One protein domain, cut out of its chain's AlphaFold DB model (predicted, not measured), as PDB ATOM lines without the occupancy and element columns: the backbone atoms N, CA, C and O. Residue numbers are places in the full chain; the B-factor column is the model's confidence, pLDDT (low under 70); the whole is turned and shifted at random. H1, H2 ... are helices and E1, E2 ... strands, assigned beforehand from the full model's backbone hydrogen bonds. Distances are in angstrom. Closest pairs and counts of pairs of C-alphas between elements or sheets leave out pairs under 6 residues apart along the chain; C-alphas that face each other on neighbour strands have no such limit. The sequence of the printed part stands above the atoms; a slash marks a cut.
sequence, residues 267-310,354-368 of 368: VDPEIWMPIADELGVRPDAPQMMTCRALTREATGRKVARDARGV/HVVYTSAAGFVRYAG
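What this domain is: This is residues 267 to 310 and 354 to 368 of the 368 residues of the protein "Hypothetical protein" of Alexandrium monilatum (UniProt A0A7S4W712). One long helix, H2, makes the longest axis, with short H1 near its first turns and residues 296 to 301 and 303 to 306 sticking out; the hairpin E1 and E2 is set off to one side. The printed part has 59 residues, with two named helices, then two named antiparallel strands, class mixed. It is loose, radius of gyration of the C-alphas 13.7 A, and flat, spanning 39 by 35 by 17 A.

How they stand to each other: H1, residues 274 to 278, is close but not clearly touching H2, residues 286 to 306; their closest C-alphas, Ala 276 and Met 288, are 7.2 A apart. Every O i to N i+4 pair in both is within hydrogen-bond range. E1, residues 354 to 358, and E2, residues 362 to 367, form an antiparallel hairpin at 152 degrees, with N 356 and O 364 within hydrogen-bond range at 2.9 A. E2 is apart from both helices.

Where its parts are: H1 begins at C-alpha 274, (-22.268, -41.103, -23.263). H2 is 29.6 A long, E2 16.2 A, ending at C-alpha 367, (-5.482, -43.172, -41.211).

The domain as a whole: Residues 311 to 353 are cut out, a 26.4 A gap between C-alphas 310 and 354. pLDDT is under 70 at residues 267, 298 to 310, 354 to 355 and 357 to 368.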
ATOM      1  N   VAL A 267     -24.404 -35.257 -14.568       65.06
ATOM      2  CA  VAL A 267     -24.072 -36.620 -14.118       65.06
ATOM      3  C   VAL A 267     -22.576 -36.633 -13.855       65.06
ATOM      4  O   VAL A 267     -21.811 -36.147 -14.693       65.06
ATOM      5  N   ASP A 268     -22.159 -37.161 -12.707       73.38
ATOM      6  CA  ASP A 268     -20.742 -37.385 -12.466       73.38
ATOM      7  C   ASP A 268     -20.196 -38.242 -13.624       73.38
ATOM      8  O   ASP A 268     -20.707 -39.343 -13.858       73.38
ATOM      9  N   PRO A 269     -19.201 -37.761 -14.390       73.62
ATOM     10  CA  PRO A 269     -18.631 -38.526 -15.489       73.62
ATOM     11  C   PRO A 269     -17.929 -39.810 -15.019       73.62
ATOM     12  O   PRO A 269     -17.447 -40.574 -15.850       73.62
ATOM     13  N   GLU A 270     -17.792 -40.046 -13.711       78.19
ATOM     14  CA  GLU A 270     -17.441 -41.354 -13.131       78.19
ATOM     15  C   GLU A 270     -18.603 -42.345 -13.167       78.19
ATOM     16  O   GLU A 270     -18.405 -43.518 -13.463       78.19
ATOM     17  N   ILE A 271     -19.829 -41.866 -12.986       78.19
ATOM     18  CA  ILE A 271     -21.026 -42.704 -12.956       78.19
ATOM     19  C   ILE A 271     -21.537 -42.966 -14.376       78.19
ATOM     20  O   ILE A 271     -21.963 -44.078 -14.686       78.19
ATOM     21  N   TRP A 272     -21.484 -41.965 -15.260       77.25
ATOM     22  CA  TRP A 272     -22.007 -42.105 -16.618       77.25
ATOM     23  C   TRP A 272     -21.280 -41.218 -17.631       77.25
ATOM     24  O   TRP A 272     -21.108 -40.016 -17.434       77.25
ATOM     25  N   MET A 273     -20.895 -41.813 -18.761       80.25
ATOM     26  CA  MET A 273     -20.331 -41.111 -19.914       80.25
ATOM     27  C   MET A 273     -21.013 -41.604 -21.195       80.25
ATOM     28  O   MET A 273     -20.907 -42.795 -21.487       80.25
ATOM     29  N   PRO A 274     -21.608 -40.714 -22.012       75.62
ATOM     30  CA  PRO A 274     -22.268 -41.103 -23.263       75.62
ATOM     31  C   PRO A 274     -21.363 -41.921 -24.196       75.62
ATOM     32  O   PRO A 274     -21.762 -42.941 -24.734       75.62
ATOM     33  N   ILE A 275     -20.097 -41.513 -24.323       75.56
ATOM     34  CA  ILE A 275     -19.103 -42.174 -25.186       75.56
ATOM     35  C   ILE A 275     -18.743 -43.573 -24.668       75.56
ATOM     36  O   ILE A 275     -18.424 -44.466 -25.446       75.56
ATOM     37  N   ALA A 276     -18.748 -43.756 -23.346       85.25
ATOM     38  CA  ALA A 276     -18.442 -45.045 -22.740       85.25
ATOM     39  C   ALA A 276     -19.570 -46.047 -23.033       85.25
ATOM     40  O   ALA A 276     -19.289 -47.179 -23.420       85.25
ATOM     41  N   ASP A 277     -20.819 -45.584 -22.950       81.19
ATOM     42  CA  ASP A 277     -22.014 -46.352 -23.306       81.19
ATOM     43  C   ASP A 277     -22.017 -46.740 -24.797       81.19
ATOM     44  O   ASP A 277     -22.139 -47.915 -25.134       81.19
ATOM     45  N   GLU A 278     -21.738 -45.786 -25.695       76.69
ATOM     46  CA  GLU A 278     -21.636 -46.050 -27.141       76.69
ATOM     47  C   GLU A 278     -20.542 -47.068 -27.502       76.69
ATOM     48  O   GLU A 278     -20.700 -47.854 -28.437       76.69
ATOM     49  N   LEU A 279     -19.424 -47.067 -26.772       81.31
ATOM     50  CA  LEU A 279     -18.316 -47.996 -27.000       81.31
ATOM     51  C   LEU A 279     -18.480 -49.326 -26.249       81.31
ATOM     52  O   LEU A 279     -17.645 -50.216 -26.419       81.31
ATOM     53  N   GLY A 280     -19.518 -49.475 -25.419       84.31
ATOM     54  CA  GLY A 280     -19.701 -50.641 -24.552       84.31
ATOM     55  C   GLY A 280     -18.573 -50.812 -23.527       84.31
ATOM     56  O   GLY A 280     -18.272 -51.928 -23.102       84.31
ATOM     57  N   VAL A 281     -17.903 -49.719 -23.155       88.69
ATOM     58  CA  VAL A 281     -16.774 -49.711 -22.222       88.69
ATOM     59  C   VAL A 281     -17.232 -49.096 -20.904       88.69
ATOM     60  O   VAL A 281     -17.973 -48.121 -20.884       88.69
ATOM     61  N   ARG A 282     -16.774 -49.636 -19.769       85.00
ATOM     62  CA  ARG A 282     -17.092 -49.038 -18.463       85.00
ATOM     63  C   ARG A 282     -16.521 -47.609 -18.387       85.00
ATOM     64  O   ARG A 282     -15.374 -47.419 -18.801       85.00
ATOM     65  N   PRO A 283     -17.244 -46.628 -17.817       85.12
ATOM     66  CA  PRO A 283     -16.737 -45.263 -17.644       85.12
ATOM     67  C   PRO A 283     -15.373 -45.218 -16.941       85.12
ATOM     68  O   PRO A 283     -14.504 -44.434 -17.321       85.12
ATOM     69  N   ASP A 284     -15.135 -46.131 -15.997       87.12
ATOM     70  CA  ASP A 284     -13.893 -46.248 -15.215       87.12
ATOM     71  C   ASP A 284     -12.714 -46.880 -15.960       87.12
ATOM     72  O   ASP A 284     -11.633 -47.050 -15.396       87.12
ATOM     73  N   ALA A 285     -12.877 -47.237 -17.234       90.62
ATOM     74  CA  ALA A 285     -11.773 -47.764 -18.016       90.62
ATOM     75  C   ALA A 285     -10.613 -46.746 -18.095       90.62
ATOM     76  O   ALA A 285     -10.843 -45.542 -18.254       90.62
ATOM     77  N   PRO A 286      -9.346 -47.203 -18.066       89.12
ATOM     78  CA  PRO A 286      -8.176 -46.318 -18.052       89.12
ATOM     79  C   PRO A 286      -8.106 -45.396 -19.276       89.12
ATOM     80  O   PRO A 286      -7.649 -44.254 -19.181       89.12
ATOM     81  N   GLN A 287      -8.624 -45.853 -20.419       82.19
ATOM     82  CA  GLN A 287      -8.747 -45.038 -21.627       82.19
ATOM     83  C   GLN A 287      -9.705 -43.856 -21.411       82.19
ATOM     84  O   GLN A 287      -9.344 -42.715 -21.694       82.19
ATOM     85  N   MET A 288     -10.878 -44.104 -20.820       88.31
ATOM     86  CA  MET A 288     -11.867 -43.066 -20.514       88.31
ATOM     87  C   MET A 288     -11.384 -42.118 -19.415       88.31
ATOM     88  O   MET A 288     -11.591 -40.911 -19.523       88.31
ATOM     89  N   MET A 289     -10.675 -42.620 -18.398       86.31
ATOM     90  CA  MET A 289     -10.013 -41.769 -17.400       86.31
ATOM     91  C   MET A 289      -9.002 -40.814 -18.044       86.31
ATOM     92  O   MET A 289      -8.982 -39.626 -17.723       86.31
ATOM     93  N   THR A 290      -8.211 -41.298 -19.005       85.44
ATOM     94  CA  THR A 290      -7.242 -40.466 -19.733       85.44
ATOM     95  C   THR A 290      -7.949 -39.392 -20.561       85.44
ATOM     96  O   THR A 290      -7.585 -38.218 -20.498       85.44
ATOM     97  N   CYS A 291      -9.015 -39.752 -21.284       81.06
ATOM     98  CA  CYS A 291      -9.839 -38.797 -22.030       81.06
ATOM     99  C   CYS A 291     -10.474 -37.736 -21.117       81.06
ATOM    100  O   CYS A 291     -10.509 -36.555 -21.476       81.06
ATOM    101  N   ARG A 292     -10.922 -38.125 -19.916       83.44
ATOM    102  CA  ARG A 292     -11.451 -37.203 -18.902       83.44
ATOM    103  C   ARG A 292     -10.376 -36.252 -18.386       83.44
ATOM    104  O   ARG A 292     -10.612 -35.048 -18.353       83.44
ATOM    105  N   ALA A 293      -9.195 -36.764 -18.044       82.94
ATOM    106  CA  ALA A 293      -8.069 -35.951 -17.590       82.94
ATOM    107  C   ALA A 293      -7.646 -34.925 -18.655       82.94
ATOM    108  O   ALA A 293      -7.531 -33.739 -18.352       82.94
ATOM    109  N   LEU A 294      -7.525 -35.353 -19.915       81.38
ATOM    110  CA  LEU A 294      -7.192 -34.473 -21.038       81.38
ATOM    111  C   LEU A 294      -8.279 -33.424 -21.296       81.38
ATOM    112  O   LEU A 294      -7.968 -32.265 -21.565       81.38
ATOM    113  N   THR A 295      -9.554 -33.802 -21.178       77.81
ATOM    114  CA  THR A 295     -10.671 -32.857 -21.308       77.81
ATOM    115  C   THR A 295     -10.656 -31.829 -20.177       77.81
ATOM    116  O   THR A 295     -10.779 -30.642 -20.465       77.81
ATOM    117  N   ARG A 296     -10.429 -32.249 -18.921       79.62
ATOM    118  CA  ARG A 296     -10.287 -31.354 -17.754       79.62
ATOM    119  C   ARG A 296      -9.092 -30.409 -17.903       79.62
ATOM    120  O   ARG A 296      -9.200 -29.224 -17.599       79.62
ATOM    121  N   GLU A 297      -7.963 -30.900 -18.408       77.75
ATOM    122  CA  GLU A 297      -6.786 -30.070 -18.672       77.75
ATOM    123  C   GLU A 297      -7.060 -29.052 -19.792       77.75
ATOM    124  O   GLU A 297      -6.691 -27.880 -19.681       77.75
ATOM    125  N   ALA A 298      -7.752 -29.467 -20.855       69.19
ATOM    126  CA  ALA A 298      -8.119 -28.595 -21.965       69.19
ATOM    127  C   ALA A 298      -9.147 -27.527 -21.560       69.19
ATOM    128  O   ALA A 298      -9.006 -26.371 -21.967       69.19
ATOM    129  N   THR A 299     -10.153 -27.874 -20.750       68.94
ATOM    130  CA  THR A 299     -11.147 -26.920 -20.241       68.94
ATOM    131  C   THR A 299     -10.547 -25.986 -19.199       68.94
ATOM    132  O   THR A 299     -10.739 -24.779 -19.308       68.94
ATOM    133  N   GLY A 300      -9.732 -26.488 -18.267       66.81
ATOM    134  CA  GLY A 300      -9.014 -25.655 -17.298       66.81
ATOM    135  C   GLY A 300      -8.068 -24.655 -17.970       66.81
ATOM    136  O   GLY A 300      -8.053 -23.471 -17.630       66.81
ATOM    137  N   ARG A 301      -7.341 -25.088 -19.012       61.19
ATOM    138  CA  ARG A 301      -6.517 -24.190 -19.840       61.19
ATOM    139  C   ARG A 301      -7.347 -23.211 -20.662       61.19
ATOM    140  O   ARG A 301      -6.878 -22.096 -20.875       61.19
ATOM    141  N   LYS A 302      -8.539 -23.600 -21.130       56.22
ATOM    142  CA  LYS A 302      -9.482 -22.689 -21.795       56.22
ATOM    143  C   LYS A 302      -9.964 -21.608 -20.843       56.22
ATOM    144  O   LYS A 302      -9.795 -20.453 -21.178       56.22
ATOM    145  N   VAL A 303     -10.421 -21.941 -19.636       59.16
ATOM    146  CA  VAL A 303     -10.863 -20.939 -18.647       59.16
ATOM    147  C   VAL A 303      -9.730 -19.962 -18.305       59.16
ATOM    148  O   VAL A 303      -9.934 -18.750 -18.298       59.16
ATOM    149  N   ALA A 304      -8.501 -20.459 -18.132       58.50
ATOM    150  CA  ALA A 304      -7.331 -19.612 -17.892       58.50
ATOM    151  C   ALA A 304      -6.892 -18.770 -19.115       58.50
ATOM    152  O   ALA A 304      -6.278 -17.716 -18.946       58.50
ATOM    153  N   ARG A 305      -7.174 -19.218 -20.349       54.22
ATOM    154  CA  ARG A 305      -6.867 -18.487 -21.598       54.22
ATOM    155  C   ARG A 305      -7.977 -17.540 -22.036       54.22
ATOM    156  O   ARG A 305      -7.666 -16.484 -22.569       54.22
ATOM    157  N   ASP A 306      -9.232 -17.882 -21.795       53.03
ATOM    158  CA  ASP A 306     -10.398 -17.048 -22.081       53.03
ATOM    159  C   ASP A 306     -10.439 -15.859 -21.110       53.03
ATOM    160  O   ASP A 306     -10.754 -14.747 -21.527       53.03
ATOM    161  N   ALA A 307      -9.947 -16.030 -19.874       56.38
ATOM    162  CA  ALA A 307      -9.618 -14.917 -18.976       56.38
ATOM    163  C   ALA A 307      -8.541 -13.965 -19.540       56.38
ATOM    164  O   ALA A 307      -8.424 -12.830 -19.087       56.38
ATOM    165  N   ARG A 308      -7.756 -14.401 -20.536       56.78
ATOM    166  CA  ARG A 308      -6.794 -13.563 -21.272       56.78
ATOM    167  C   ARG A 308      -7.314 -13.067 -22.621       56.78
ATOM    168  O   ARG A 308      -6.510 -12.534 -23.373       56.78
ATOM    169  N   GLY A 309      -8.609 -13.216 -22.922       52.06
ATOM    170  CA  GLY A 309      -9.221 -12.673 -24.135       52.06
ATOM    171  C   GLY A 309      -8.523 -13.174 -25.396       52.06
ATOM    172  O   GLY A 309      -7.634 -12.530 -25.943       52.06
ATOM    173  N   VAL A 310      -8.909 -14.353 -25.876       58.22
ATOM    174  CA  VAL A 310      -8.402 -14.859 -27.153       58.22
ATOM    175  C   VAL A 310      -8.983 -13.986 -28.268       58.22
ATOM    176  O   VAL A 310     -10.082 -14.240 -28.752       58.22
ATOM    177  N   HIS A 354      -5.931 -37.855 -41.801       67.62
ATOM    178  CA  HIS A 354      -6.958 -36.830 -41.689       67.62
ATOM    179  C   HIS A 354      -7.361 -36.716 -40.221       67.62
ATOM    180  O   HIS A 354      -7.537 -37.725 -39.539       67.62
ATOM    181  N   VAL A 355      -7.466 -35.488 -39.715       63.69
ATOM    182  CA  VAL A 355      -7.923 -35.224 -38.347       63.69
ATOM    183  C   VAL A 355      -9.252 -34.495 -38.438       63.69
ATOM    184  O   VAL A 355      -9.318 -33.426 -39.039       63.69
ATOM    185  N   VAL A 356     -10.301 -35.076 -37.864       72.19
ATOM    186  CA  VAL A 356     -11.648 -34.500 -37.850       72.19
ATOM    187  C   VAL A 356     -12.028 -34.217 -36.405       72.19
ATOM    188  O   VAL A 356     -11.868 -35.072 -35.537       72.19
ATOM    189  N   TYR A 357     -12.508 -33.005 -36.134       61.88
ATOM    190  CA  TYR A 357     -13.070 -32.673 -34.832       61.88
ATOM    191  C   TYR A 357     -14.533 -33.106 -34.779       61.88
ATOM    192  O   TYR A 357     -15.319 -32.750 -35.657       61.88
ATOM    193  N   THR A 358     -14.895 -33.840 -33.735       68.88
ATOM    194  CA  THR A 358     -16.279 -34.212 -33.440       68.88
ATOM    195  C   THR A 358     -16.665 -33.653 -32.075       68.88
ATOM    196  O   THR A 358     -15.853 -33.637 -31.149       68.88
ATOM    197  N   SER A 359     -17.906 -33.184 -31.944       44.16
ATOM    198  CA  SER A 359     -18.442 -32.667 -30.677       44.16
ATOM    199  C   SER A 359     -18.482 -33.731 -29.576       44.16
ATOM    200  O   SER A 359     -18.390 -33.380 -28.405       44.16
ATOM    201  N   ALA A 360     -18.577 -35.011 -29.953       47.22
ATOM    202  CA  ALA A 360     -18.595 -36.138 -29.028       47.22
ATOM    203  C   ALA A 360     -17.184 -36.566 -28.589       47.22
ATOM    204  O   ALA A 360     -16.927 -36.642 -27.398       47.22
ATOM    205  N   ALA A 361     -16.244 -36.798 -29.512       52.38
ATOM    206  CA  ALA A 361     -14.963 -37.448 -29.196       52.38
ATOM    207  C   ALA A 361     -13.729 -36.527 -29.280       52.38
ATOM    208  O   ALA A 361     -12.596 -36.974 -29.091       52.38
ATOM    209  N   GLY A 362     -13.907 -35.238 -29.581       69.56
ATOM    210  CA  GLY A 362     -12.792 -34.329 -29.836       69.56
ATOM    211  C   GLY A 362     -12.109 -34.614 -31.180       69.56
ATOM    212  O   GLY A 362     -12.772 -34.956 -32.160       69.56
ATOM    213  N   PHE A 363     -10.786 -34.424 -31.263       61.56
ATOM    214  CA  PHE A 363     -10.025 -34.652 -32.499       61.56
ATOM    215  C   PHE A 363      -9.774 -36.144 -32.728       61.56
ATOM    216  O   PHE A 363      -8.931 -36.750 -32.070       61.56
ATOM    217  N   VAL A 364     -10.463 -36.715 -33.710       65.00
ATOM    218  CA  VAL A 364     -10.309 -38.108 -34.130       65.00
ATOM    219  C   VAL A 364      -9.389 -38.169 -35.347       65.00
ATOM    220  O   VAL A 364      -9.529 -37.394 -36.295       65.00
ATOM    221  N   ARG A 365      -8.422 -39.092 -35.322       64.69
ATOM    222  CA  ARG A 365      -7.503 -39.350 -36.437       64.69
ATOM    223  C   ARG A 365      -7.984 -40.531 -37.261       64.69
ATOM    224  O   ARG A 365      -8.084 -41.636 -36.741       64.69
ATOM    225  N   TYR A 366      -8.180 -40.303 -38.551       65.00
ATOM    226  CA  TYR A 366      -8.379 -41.355 -39.533       65.00
ATOM    227  C   TYR A 366      -7.087 -41.543 -40.336       65.00
ATOM    228  O   TYR A 366      -6.566 -40.598 -40.940       65.00
ATOM    229  N   ALA A 367      -6.543 -42.758 -40.304       63.09
ATOM    230  CA  ALA A 367      -5.482 -43.172 -41.211       63.09
ATOM    231  C   ALA A 367      -6.154 -43.749 -42.461       63.09
ATOM    232  O   ALA A 367      -6.759 -44.816 -42.384       63.09
ATOM    233  N   GLY A 368      -6.101 -42.993 -43.559       53.00
ATOM    234  CA  GLY A 368      -6.534 -43.458 -44.876       53.00
ATOM    235  C   GLY A 368      -5.495 -44.348 -45.531       53.00
ATOM    236  O   GLY A 368      -4.282 -44.095 -45.315       53.00
TER     237      GLY A 368